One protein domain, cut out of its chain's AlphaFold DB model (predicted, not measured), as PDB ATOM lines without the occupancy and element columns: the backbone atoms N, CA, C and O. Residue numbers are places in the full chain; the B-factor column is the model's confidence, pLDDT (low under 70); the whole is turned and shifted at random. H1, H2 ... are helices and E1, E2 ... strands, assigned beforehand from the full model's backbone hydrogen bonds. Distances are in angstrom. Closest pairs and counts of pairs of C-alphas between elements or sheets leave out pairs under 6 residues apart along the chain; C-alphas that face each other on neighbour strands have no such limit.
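Overview. This is residues 41 to 94 and 163 to 172 of the 289 residues of a protein of Bacteroides sp. CAG:189 (UniProt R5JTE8). This is a small rounded body built round a short staggered sheet: the long strand E3 has E1 beside its first part and E4 beside its last part, and E2 comes close to E1. H1 lies beside the strands, the four-residue helices H2 and H3 come near the first residue of E2, and a long loop, residues 71 to 84, swings out between E2 and E3. The printed part has 64 residues, with three named helices and four named strands in the order E1 H1 H2 E2 E3 H3 E4. The sheet order is E1, E3, E4, antiparallel throughout, and the class is mixed, helices and strands. The whole is compact, with a radius of gyration of the C-alphas of 10.6 A and spans of 27 by 24 by 22 A.

Along the chain. E1 is residues 41 to 44, 10.0 A long, with C-alpha 41 at (88.603, 105.247, 70.730). H1 is residues 47 to 53, 10.2 A, and H2 is residues 57 to 60, 4.9 A. E2 is residues 67 to 70, 10.4 A. E3, residues 85 to 90, is 16.3 A long, with C-alpha 85 at (82.984, 105.616, 62.307). H3 is residues 163 to 166, 5.2 A, and E4 is residues 170 to 172, 6.0 A, with C-alpha 172 at (90.729, 95.931, 66.892).

Arrangement. E1 and E3 are antiparallel at 145 degrees; N 42 and O 87 are 2.9 A apart and N 85 and O 44 2.8 A, within hydrogen-bond range. E3 and E4 are antiparallel at 118 degrees, with N 170 and O 90 at 2.8 A. The edge strands E1 and E4 are apart. E2 pairs with no named strand; the closest C-alphas of E1 and E2, those of His 42 and Phe 69, are 4.9 A apart. H1 is on the sheet, over none of its strands; its closest C-alphas with E3, those of Pro 47 and Val 85, are 6.6 A apart. H2 and H3 are close but not clearly touching, the closest C-alphas, those of Ala 57 and Asp 163, being 6.5 A apart. In H1 every O i to N i+4 pair is within hydrogen-bond range; H2 and H3 are too short for such a pair, and in each the one O i to N i+3 pair is out of range.

Size, cuts and confidence. The C-alphas farthest apart, those of Ser 83 and Asp 93, are 27.8 A apart. Residues 95 to 162 are cut out, with 13.4 A between C-alphas 94 and 163. The link E2 to E3 is long, with 14 residues. The mean pLDDT of the printed part is 73.5; residues 45 to 53, 74, 77, 79 to 86 and 170 to 172 are under 70.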
ATOM      1  N   TYR A  41      89.634 104.996  71.728       82.12
ATOM      2  CA  TYR A  41      88.603 105.247  70.730       82.12
ATOM      3  C   TYR A  41      88.829 106.573  70.004       82.12
ATOM      4  O   TYR A  41      88.940 107.627  70.638       82.12
ATOM      5  N   HIS A  42      88.834 106.528  68.672       83.38
ATOM      6  CA  HIS A  42      88.939 107.697  67.798       83.38
ATOM      7  C   HIS A  42      87.773 107.769  66.809       83.38
ATOM      8  O   HIS A  42      87.485 106.798  66.108       83.38
ATOM      9  N   ASN A  43      87.147 108.937  66.691       77.75
ATOM     10  CA  ASN A  43      86.006 109.158  65.807       77.75
ATOM     11  C   ASN A  43      86.446 109.817  64.494       77.75
ATOM     12  O   ASN A  43      86.981 110.929  64.480       77.75
ATOM     13  N   THR A  44      86.136 109.185  63.362       71.38
ATOM     14  CA  THR A  44      86.540 109.665  62.035       71.38
ATOM     15  C   THR A  44      85.448 109.488  60.981       71.38
ATOM     16  O   THR A  44      84.648 108.560  61.017       71.38
ATOM     17  N   GLN A  45      85.433 110.371  59.984       67.81
ATOM     18  CA  GLN A  45      84.603 110.223  58.779       67.81
ATOM     19  C   GLN A  45      85.340 109.477  57.654       67.81
ATOM     20  O   GLN A  45      84.739 109.129  56.641       67.81
ATOM     21  N   HIS A  46      86.643 109.230  57.816       66.88
ATOM     22  CA  HIS A  46      87.497 108.631  56.791       66.88
ATOM     23  C   HIS A  46      88.339 107.476  57.358       66.88
ATOM     24  O   HIS A  46      89.570 107.526  57.285       66.88
ATOM     25  N   PRO A  47      87.712 106.418  57.910       61.09
ATOM     26  CA  PRO A  47      88.435 105.301  58.523       61.09
ATOM     27  C   PRO A  47      89.381 104.604  57.536       61.09
ATOM     28  O   PRO A  47      90.503 104.269  57.897       61.09
ATOM     29  N   GLY A  48      88.987 104.470  56.263       54.19
ATOM     30  CA  GLY A  48      89.819 103.846  55.229       54.19
ATOM     31  C   GLY A  48      91.141 104.578  54.969       54.19
ATOM     32  O   GLY A  48      92.163 103.932  54.755       54.19
ATOM     33  N   LYS A  49      91.159 105.917  55.058       63.47
ATOM     34  CA  LYS A  49      92.394 106.701  54.893       63.47
ATOM     35  C   LYS A  49      93.365 106.477  56.048       63.47
ATOM     36  O   LYS A  49      94.560 106.382  55.803       63.47
ATOM     37  N   ILE A  50      92.849 106.359  57.272       64.88
ATOM     38  CA  ILE A  50      93.663 106.101  58.468       64.88
ATOM     39  C   ILE A  50      94.246 104.689  58.413       64.88
ATOM     40  O   ILE A  50      95.435 104.507  58.640       64.88
ATOM     41  N   LEU A  51      93.446 103.694  58.026       60.03
ATOM     42  CA  LEU A  51      93.928 102.317  57.898       60.03
ATOM     43  C   LEU A  51      95.033 102.176  56.835       60.03
ATOM     44  O   LEU A  51      95.967 101.411  57.039       60.03
ATOM     45  N   ARG A  52      94.965 102.933  55.727       54.88
ATOM     46  CA  ARG A  52      95.971 102.877  54.648       54.88
ATOM     47  C   ARG A  52      97.204 103.736  54.892       54.88
ATOM     48  O   ARG A  52      98.309 103.283  54.635       54.88
ATOM     49  N   ASN A  53      97.011 104.972  55.340       66.06
ATOM     50  CA  ASN A  53      98.070 105.986  55.361       66.06
ATOM     51  C   ASN A  53      98.504 106.361  56.781       66.06
ATOM     52  O   ASN A  53      99.411 107.173  56.945       66.06
ATOM     53  N   GLY A  54      97.831 105.816  57.790       70.50
ATOM     54  CA  GLY A  54      98.013 106.192  59.177       70.50
ATOM     55  C   GLY A  54      97.243 107.441  59.595       70.50
ATOM     56  O   GLY A  54      96.660 108.180  58.793       70.50
ATOM     57  N   PHE A  55      97.242 107.667  60.901       83.50
ATOM     58  CA  PHE A  55      96.929 108.936  61.530       83.50
ATOM     59  C   PHE A  55      97.919 110.017  61.079       83.50
ATOM     60  O   PHE A  55      99.127 109.788  61.003       83.50
ATOM     61  N   ASN A  56      97.383 111.196  60.755       83.81
ATOM     62  CA  ASN A  56      98.154 112.355  60.311       83.81
ATOM     63  C   ASN A  56      97.441 113.645  60.744       83.81
ATOM     64  O   ASN A  56      96.755 114.313  59.961       83.81
ATOM     65  N   ALA A  57      97.563 113.966  62.027       83.75
ATOM     66  CA  ALA A  57      97.034 115.181  62.619       83.75
ATOM     67  C   ALA A  57      97.815 116.423  62.179       83.75
ATOM     68  O   ALA A  57      97.232 117.501  62.118       83.75
ATOM     69  N   THR A  58      99.078 116.292  61.770       80.62
ATOM     70  CA  THR A  58      99.834 117.423  61.209       80.62
ATOM     71  C   THR A  58      99.151 118.004  59.963       80.62
ATOM     72  O   THR A  58      99.051 119.220  59.805       80.62
ATOM     73  N   LYS A  59      98.635 117.140  59.079       77.06
ATOM     74  CA  LYS A  59      97.973 117.542  57.828       77.06
ATOM     75  C   LYS A  59      96.461 117.704  57.965       77.06
ATOM     76  O   LYS A  59      95.874 118.542  57.283       77.06
ATOM     77  N   TYR A  60      95.819 116.874  58.789       70.19
ATOM     78  CA  TYR A  60      94.355 116.784  58.861       70.19
ATOM     79  C   TYR A  60      93.768 117.218  60.212       70.19
ATOM     80  O   TYR A  60      92.542 117.252  60.369       70.19
ATOM     81  N   GLY A  61      94.612 117.579  61.179       72.19
ATOM     82  CA  GLY A  61      94.206 118.111  62.472       72.19
ATOM     83  C   GLY A  61      93.560 119.485  62.327       72.19
ATOM     84  O   GLY A  61      94.085 120.387  61.683       72.19
ATOM     85  N   LYS A  62      92.374 119.653  62.920       74.06
ATOM     86  CA  LYS A  62      91.608 120.906  62.812       74.06
ATOM     87  C   LYS A  62      92.155 122.013  63.719       74.06
ATOM     88  O   LYS A  62      92.092 123.182  63.355       74.06
ATOM     89  N   LEU A  63      92.589 121.648  64.925       77.88
ATOM     90  CA  LEU A  63      92.928 122.587  66.008       77.88
ATOM     91  C   LEU A  63      94.304 122.319  66.633       77.88
ATOM     92  O   LEU A  63      94.838 123.196  67.304       77.88
ATOM     93  N   SER A  64      94.866 121.131  66.415       82.25
ATOM     94  CA  SER A  64      96.156 120.691  66.943       82.25
ATOM     95  C   SER A  64      96.789 119.683  65.987       82.25
ATOM     96  O   SER A  64      96.069 118.949  65.311       82.25
ATOM     97  N   SER A  65      98.113 119.606  66.021       84.88
ATOM     98  CA  SER A  65      98.997 118.606  65.390       84.88
ATOM     99  C   SER A  65      98.899 117.195  66.004       84.88
ATOM    100  O   SER A  65      99.645 116.301  65.621       84.88
ATOM    101  N   TYR A  66      97.971 116.979  66.942       88.19
ATOM    102  CA  TYR A  66      97.774 115.725  67.675       88.19
ATOM    103  C   TYR A  66      96.429 115.063  67.349       88.19
ATOM    104  O   TYR A  66      95.419 115.746  67.137       88.19
ATOM    105  N   ASN A  67      96.409 113.730  67.368       88.19
ATOM    106  CA  ASN A  67      95.207 112.909  67.234       88.19
ATOM    107  C   ASN A  67      94.558 112.716  68.601       88.19
ATOM    108  O   ASN A  67      95.222 112.355  69.566       88.19
ATOM    109  N   TRP A  68      93.249 112.931  68.679       89.00
ATOM    110  CA  TRP A  68      92.516 112.824  69.935       89.00
ATOM    111  C   TRP A  68      91.820 111.471  70.057       89.00
ATOM    112  O   TRP A  68      91.079 111.071  69.158       89.00
ATOM    113  N   PHE A  69      92.032 110.813  71.190       89.25
ATOM    114  CA  PHE A  69      91.463 109.525  71.571       89.25
ATOM    115  C   PHE A  69      90.737 109.646  72.913       89.25
ATOM    116  O   PHE A  69      91.001 110.571  73.676       89.25
ATOM    117  N   SER A  70      89.839 108.716  73.233       87.12
ATOM    118  CA  SER A  70      89.252 108.585  74.574       87.12
ATOM    119  C   SER A  70      89.218 107.131  74.999       87.12
ATOM    120  O   SER A  70      89.201 106.241  74.160       87.12
ATOM    121  N   THR A  71      89.162 106.893  76.303       84.31
ATOM    122  CA  THR A  71      88.870 105.574  76.880       84.31
ATOM    123  C   THR A  71      87.404 105.164  76.727       84.31
ATOM    124  O   THR A  71      87.048 104.031  77.032       84.31
ATOM    125  N   ILE A  72      86.538 106.071  76.261       78.69
ATOM    126  CA  ILE A  72      85.103 105.836  76.100       78.69
ATOM    127  C   ILE A  72      84.751 105.809  74.610       78.69
ATOM    128  O   ILE A  72      85.069 106.732  73.853       78.69
ATOM    129  N   ALA A  73      84.039 104.764  74.188       70.25
ATOM    130  CA  ALA A  73      83.529 104.652  72.827       70.25
ATOM    131  C   ALA A  73      82.566 105.806  72.491       70.25
ATOM    132  O   ALA A  73      81.722 106.185  73.300       70.25
ATOM    133  N   ASN A  74      82.662 106.346  71.270       68.38
ATOM    134  CA  ASN A  74      81.839 107.464  70.780       68.38
ATOM    135  C   ASN A  74      81.935 108.753  71.623       68.38
ATOM    136  O   ASN A  74      81.044 109.602  71.545       68.38
ATOM    137  N   ALA A  75      83.005 108.927  72.408       73.12
ATOM    138  CA  ALA A  75      83.231 110.155  73.163       73.12
ATOM    139  C   ALA A  75      83.230 111.387  72.245       73.12
ATOM    140  O   ALA A  75      83.716 111.355  71.114       73.12
ATOM    141  N   SER A  76      82.685 112.502  72.725       71.00
ATOM    142  CA  SER A  76      82.775 113.764  71.997       71.00
ATOM    143  C   SER A  76      84.209 114.305  72.046       71.00
ATOM    144  O   SER A  76      84.954 114.074  72.994       71.00
ATOM    145  N   GLY A  77      84.625 115.023  71.001       69.75
ATOM    146  CA  GLY A  77      85.947 115.659  70.968       69.75
ATOM    147  C   GLY A  77      87.131 114.748  70.613       69.75
ATOM    148  O   GLY A  77      88.237 115.256  70.485       69.75
ATOM    149  N   THR A  78      86.928 113.450  70.359       70.62
ATOM    150  CA  THR A  78      87.969 112.515  69.873       70.62
ATOM    151  C   THR A  78      88.058 112.456  68.345       70.62
ATOM    152  O   THR A  78      88.163 111.392  67.742       70.62
ATOM    153  N   GLY A  79      87.956 113.620  67.698       67.44
ATOM    154  CA  GLY A  79      87.792 113.752  66.248       67.44
ATOM    155  C   GLY A  79      86.557 114.578  65.869       67.44
ATOM    156  O   GLY A  79      86.144 115.467  66.618       67.44
ATOM    157  N   ARG A  80      85.971 114.340  64.684       54.97
ATOM    158  CA  ARG A  80      84.796 115.100  64.199       54.97
ATOM    159  C   ARG A  80      83.483 114.498  64.719       54.97
ATOM    160  O   ARG A  80      83.201 113.324  64.509       54.97
ATOM    161  N   THR A  81      82.678 115.333  65.374       47.97
ATOM    162  CA  THR A  81      81.357 115.022  65.942       47.97
ATOM    163  C   THR A  81      80.292 114.774  64.867       47.97
ATOM    164  O   THR A  81      80.191 115.529  63.904       47.97
ATOM    165  N   GLY A  82      79.444 113.760  65.083       48.03
ATOM    166  CA  GLY A  82      78.063 113.738  64.572       48.03
ATOM    167  C   GLY A  82      77.685 112.633  63.579       48.03
ATOM    168  O   GLY A  82      76.506 112.320  63.475       48.03
ATOM    169  N   SER A  83      78.635 112.017  62.869       49.53
ATOM    170  CA  SER A  83      78.324 111.009  61.829       49.53
ATOM    171  C   SER A  83      79.537 110.154  61.428       49.53
ATOM    172  O   SER A  83      79.739 109.834  60.258       49.53
ATOM    173  N   GLY A  84      80.399 109.847  62.398       58.94
ATOM    174  CA  GLY A  84      81.669 109.161  62.170       58.94
ATOM    175  C   GLY A  84      81.642 107.680  62.531       58.94
ATOM    176  O   GLY A  84      80.856 107.229  63.359       58.94
ATOM    177  N   VAL A  85      82.544 106.944  61.901       61.16
ATOM    178  CA  VAL A  85      82.984 105.616  62.307       61.16
ATOM    179  C   VAL A  85      83.951 105.772  63.486       61.16
ATOM    180  O   VAL A  85      84.854 106.609  63.434       61.16
ATOM    181  N   THR A  86      83.783 104.969  64.530       69.44
ATOM    182  CA  THR A  86      84.662 104.950  65.705       69.44
ATOM    183  C   THR A  86      85.635 103.790  65.582       69.44
ATOM    184  O   THR A  86      85.220 102.643  65.438       69.44
ATOM    185  N   LEU A  87      86.927 104.082  65.639       71.81
ATOM    186  CA  LEU A  87      87.999 103.093  65.644       71.81
ATOM    187  C   LEU A  87      88.392 102.814  67.095       71.81
ATOM    188  O   LEU A  87      88.738 103.752  67.805       71.81
ATOM    189  N   ALA A  88      88.342 101.553  67.519       71.31
ATOM    190  CA  ALA A  88      88.999 101.089  68.736       71.31
ATOM    191  C   ALA A  88      90.415 100.646  68.394       71.31
ATOM    192  O   ALA A  88      90.599  99.788  67.526       71.31
ATOM    193  N   VAL A  89      91.387 101.233  69.074       76.31
ATOM    194  CA  VAL A  89      92.809 101.039  68.830       76.31
ATOM    195  C   VAL A  89      93.472 100.549  70.110       76.31
ATOM    196  O   VAL A  89      93.306 101.157  71.165       76.31
ATOM    197  N   GLU A  90      94.213  99.454  70.011       78.88
ATOM    198  CA  GLU A  90      94.994  98.864  71.105       78.88
ATOM    199  C   GLU A  90      96.490  98.912  70.782       78.88
ATOM    200  O   GLU A  90      96.879  99.148  69.637       78.88
ATOM    201  N   GLY A  91      97.339  98.709  71.790       77.62
ATOM    202  CA  GLY A  91      98.798  98.704  71.619       77.62
ATOM    203  C   GLY A  91      99.431 100.093  71.489       77.62
ATOM    204  O   GLY A  91     100.595 100.205  71.118       77.62
ATOM    205  N   ILE A  92      98.683 101.156  71.795       83.50
ATOM    206  CA  ILE A  92      99.237 102.504  71.922       83.50
ATOM    207  C   ILE A  92      99.783 102.670  73.342       83.50
ATOM    208  O   ILE A  92      99.024 102.590  74.308       83.50
ATOM    209  N   ASP A  93     101.082 102.943  73.466       82.94
ATOM    210  CA  ASP A  93     101.693 103.246  74.759       82.94
ATOM    211  C   ASP A  93     101.260 104.635  75.255       82.94
ATOM    212  O   ASP A  93     101.570 105.663  74.649       82.94
ATOM    213  N   VAL A  94     100.528 104.652  76.369       83.75
ATOM    214  CA  VAL A  94     100.077 105.864  77.070       83.75
ATOM    215  C   VAL A  94     100.621 105.970  78.496       83.75
ATOM    216  O   VAL A  94     100.218 106.871  79.234       83.75
ATOM    217  N   ASP A 163     101.382 111.680  65.829       87.31
ATOM    218  CA  ASP A 163     101.269 110.771  64.681       87.31
ATOM    219  C   ASP A 163     102.179 109.535  64.808       87.31
ATOM    220  O   ASP A 163     101.762 108.424  64.487       87.31
ATOM    221  N   HIS A 164     103.405 109.693  65.323       83.88
ATOM    222  CA  HIS A 164     104.354 108.580  65.440       83.88
ATOM    223  C   HIS A 164     103.923 107.519  66.461       83.88
ATOM    224  O   HIS A 164     104.126 106.335  66.213       83.88
ATOM    225  N   VAL A 165     103.298 107.918  67.576       86.94
ATOM    226  CA  VAL A 165     102.796 106.977  68.594       86.94
ATOM    227  C   VAL A 165     101.448 106.394  68.180       86.94
ATOM    228  O   VAL A 165     101.233 105.191  68.303       86.94
ATOM    229  N   ALA A 166     100.553 107.217  67.628       85.81
ATOM    230  CA  ALA A 166      99.221 106.777  67.211       85.81
ATOM    231  C   ALA A 166      99.276 105.680  66.132       85.81
ATOM    232  O   ALA A 166      98.445 104.774  66.125       85.81
ATOM    233  N   ASN A 167     100.270 105.741  65.240       84.56
ATOM    234  CA  ASN A 167     100.453 104.779  64.152       84.56
ATOM    235  C   ASN A 167     101.079 103.442  64.574       84.56
ATOM    236  O   ASN A 167     101.115 102.525  63.758       84.56
ATOM    237  N   ASN A 168     101.532 103.305  65.824       82.06
ATOM    238  CA  ASN A 168     101.959 102.014  66.372       82.06
ATOM    239  C   ASN A 168     100.772 101.169  66.867       82.06
ATOM    240  O   ASN A 168     100.940  99.989  67.166       82.06
ATOM    241  N   GLY A 169      99.577 101.760  66.951       76.44
ATOM    242  CA  GLY A 169      98.375 101.064  67.381       76.44
ATOM    243  C   GLY A 169      97.836 100.060  66.356       76.44
ATOM    244  O   GLY A 169      98.098 100.133  65.154       76.44
ATOM    245  N   THR A 170      97.005  99.143  66.841       66.88
ATOM    246  CA  THR A 170      96.263  98.168  66.033       66.88
ATOM    247  C   THR A 170      94.769  98.410  66.188       66.88
ATOM    248  O   THR A 170      94.248  98.445  67.302       66.88
ATOM    249  N   VAL A 171      94.052  98.573  65.075       62.97
ATOM    250  CA  VAL A 171      92.597  98.758  65.090       62.97
ATOM    251  C   VAL A 171      91.917  97.411  65.313       62.97
ATOM    252  O   VAL A 171      91.840  96.585  64.405       62.97
ATOM    253  N   VAL A 172      91.381  97.193  66.509       58.62
ATOM    254  CA  VAL A 172      90.729  95.931  66.892       58.62
ATOM    255  C   VAL A 172      89.245  95.907  66.540       58.62
ATOM    256  O   VAL A 172      88.701  94.868  66.156       58.62
TER     257      VAL A 172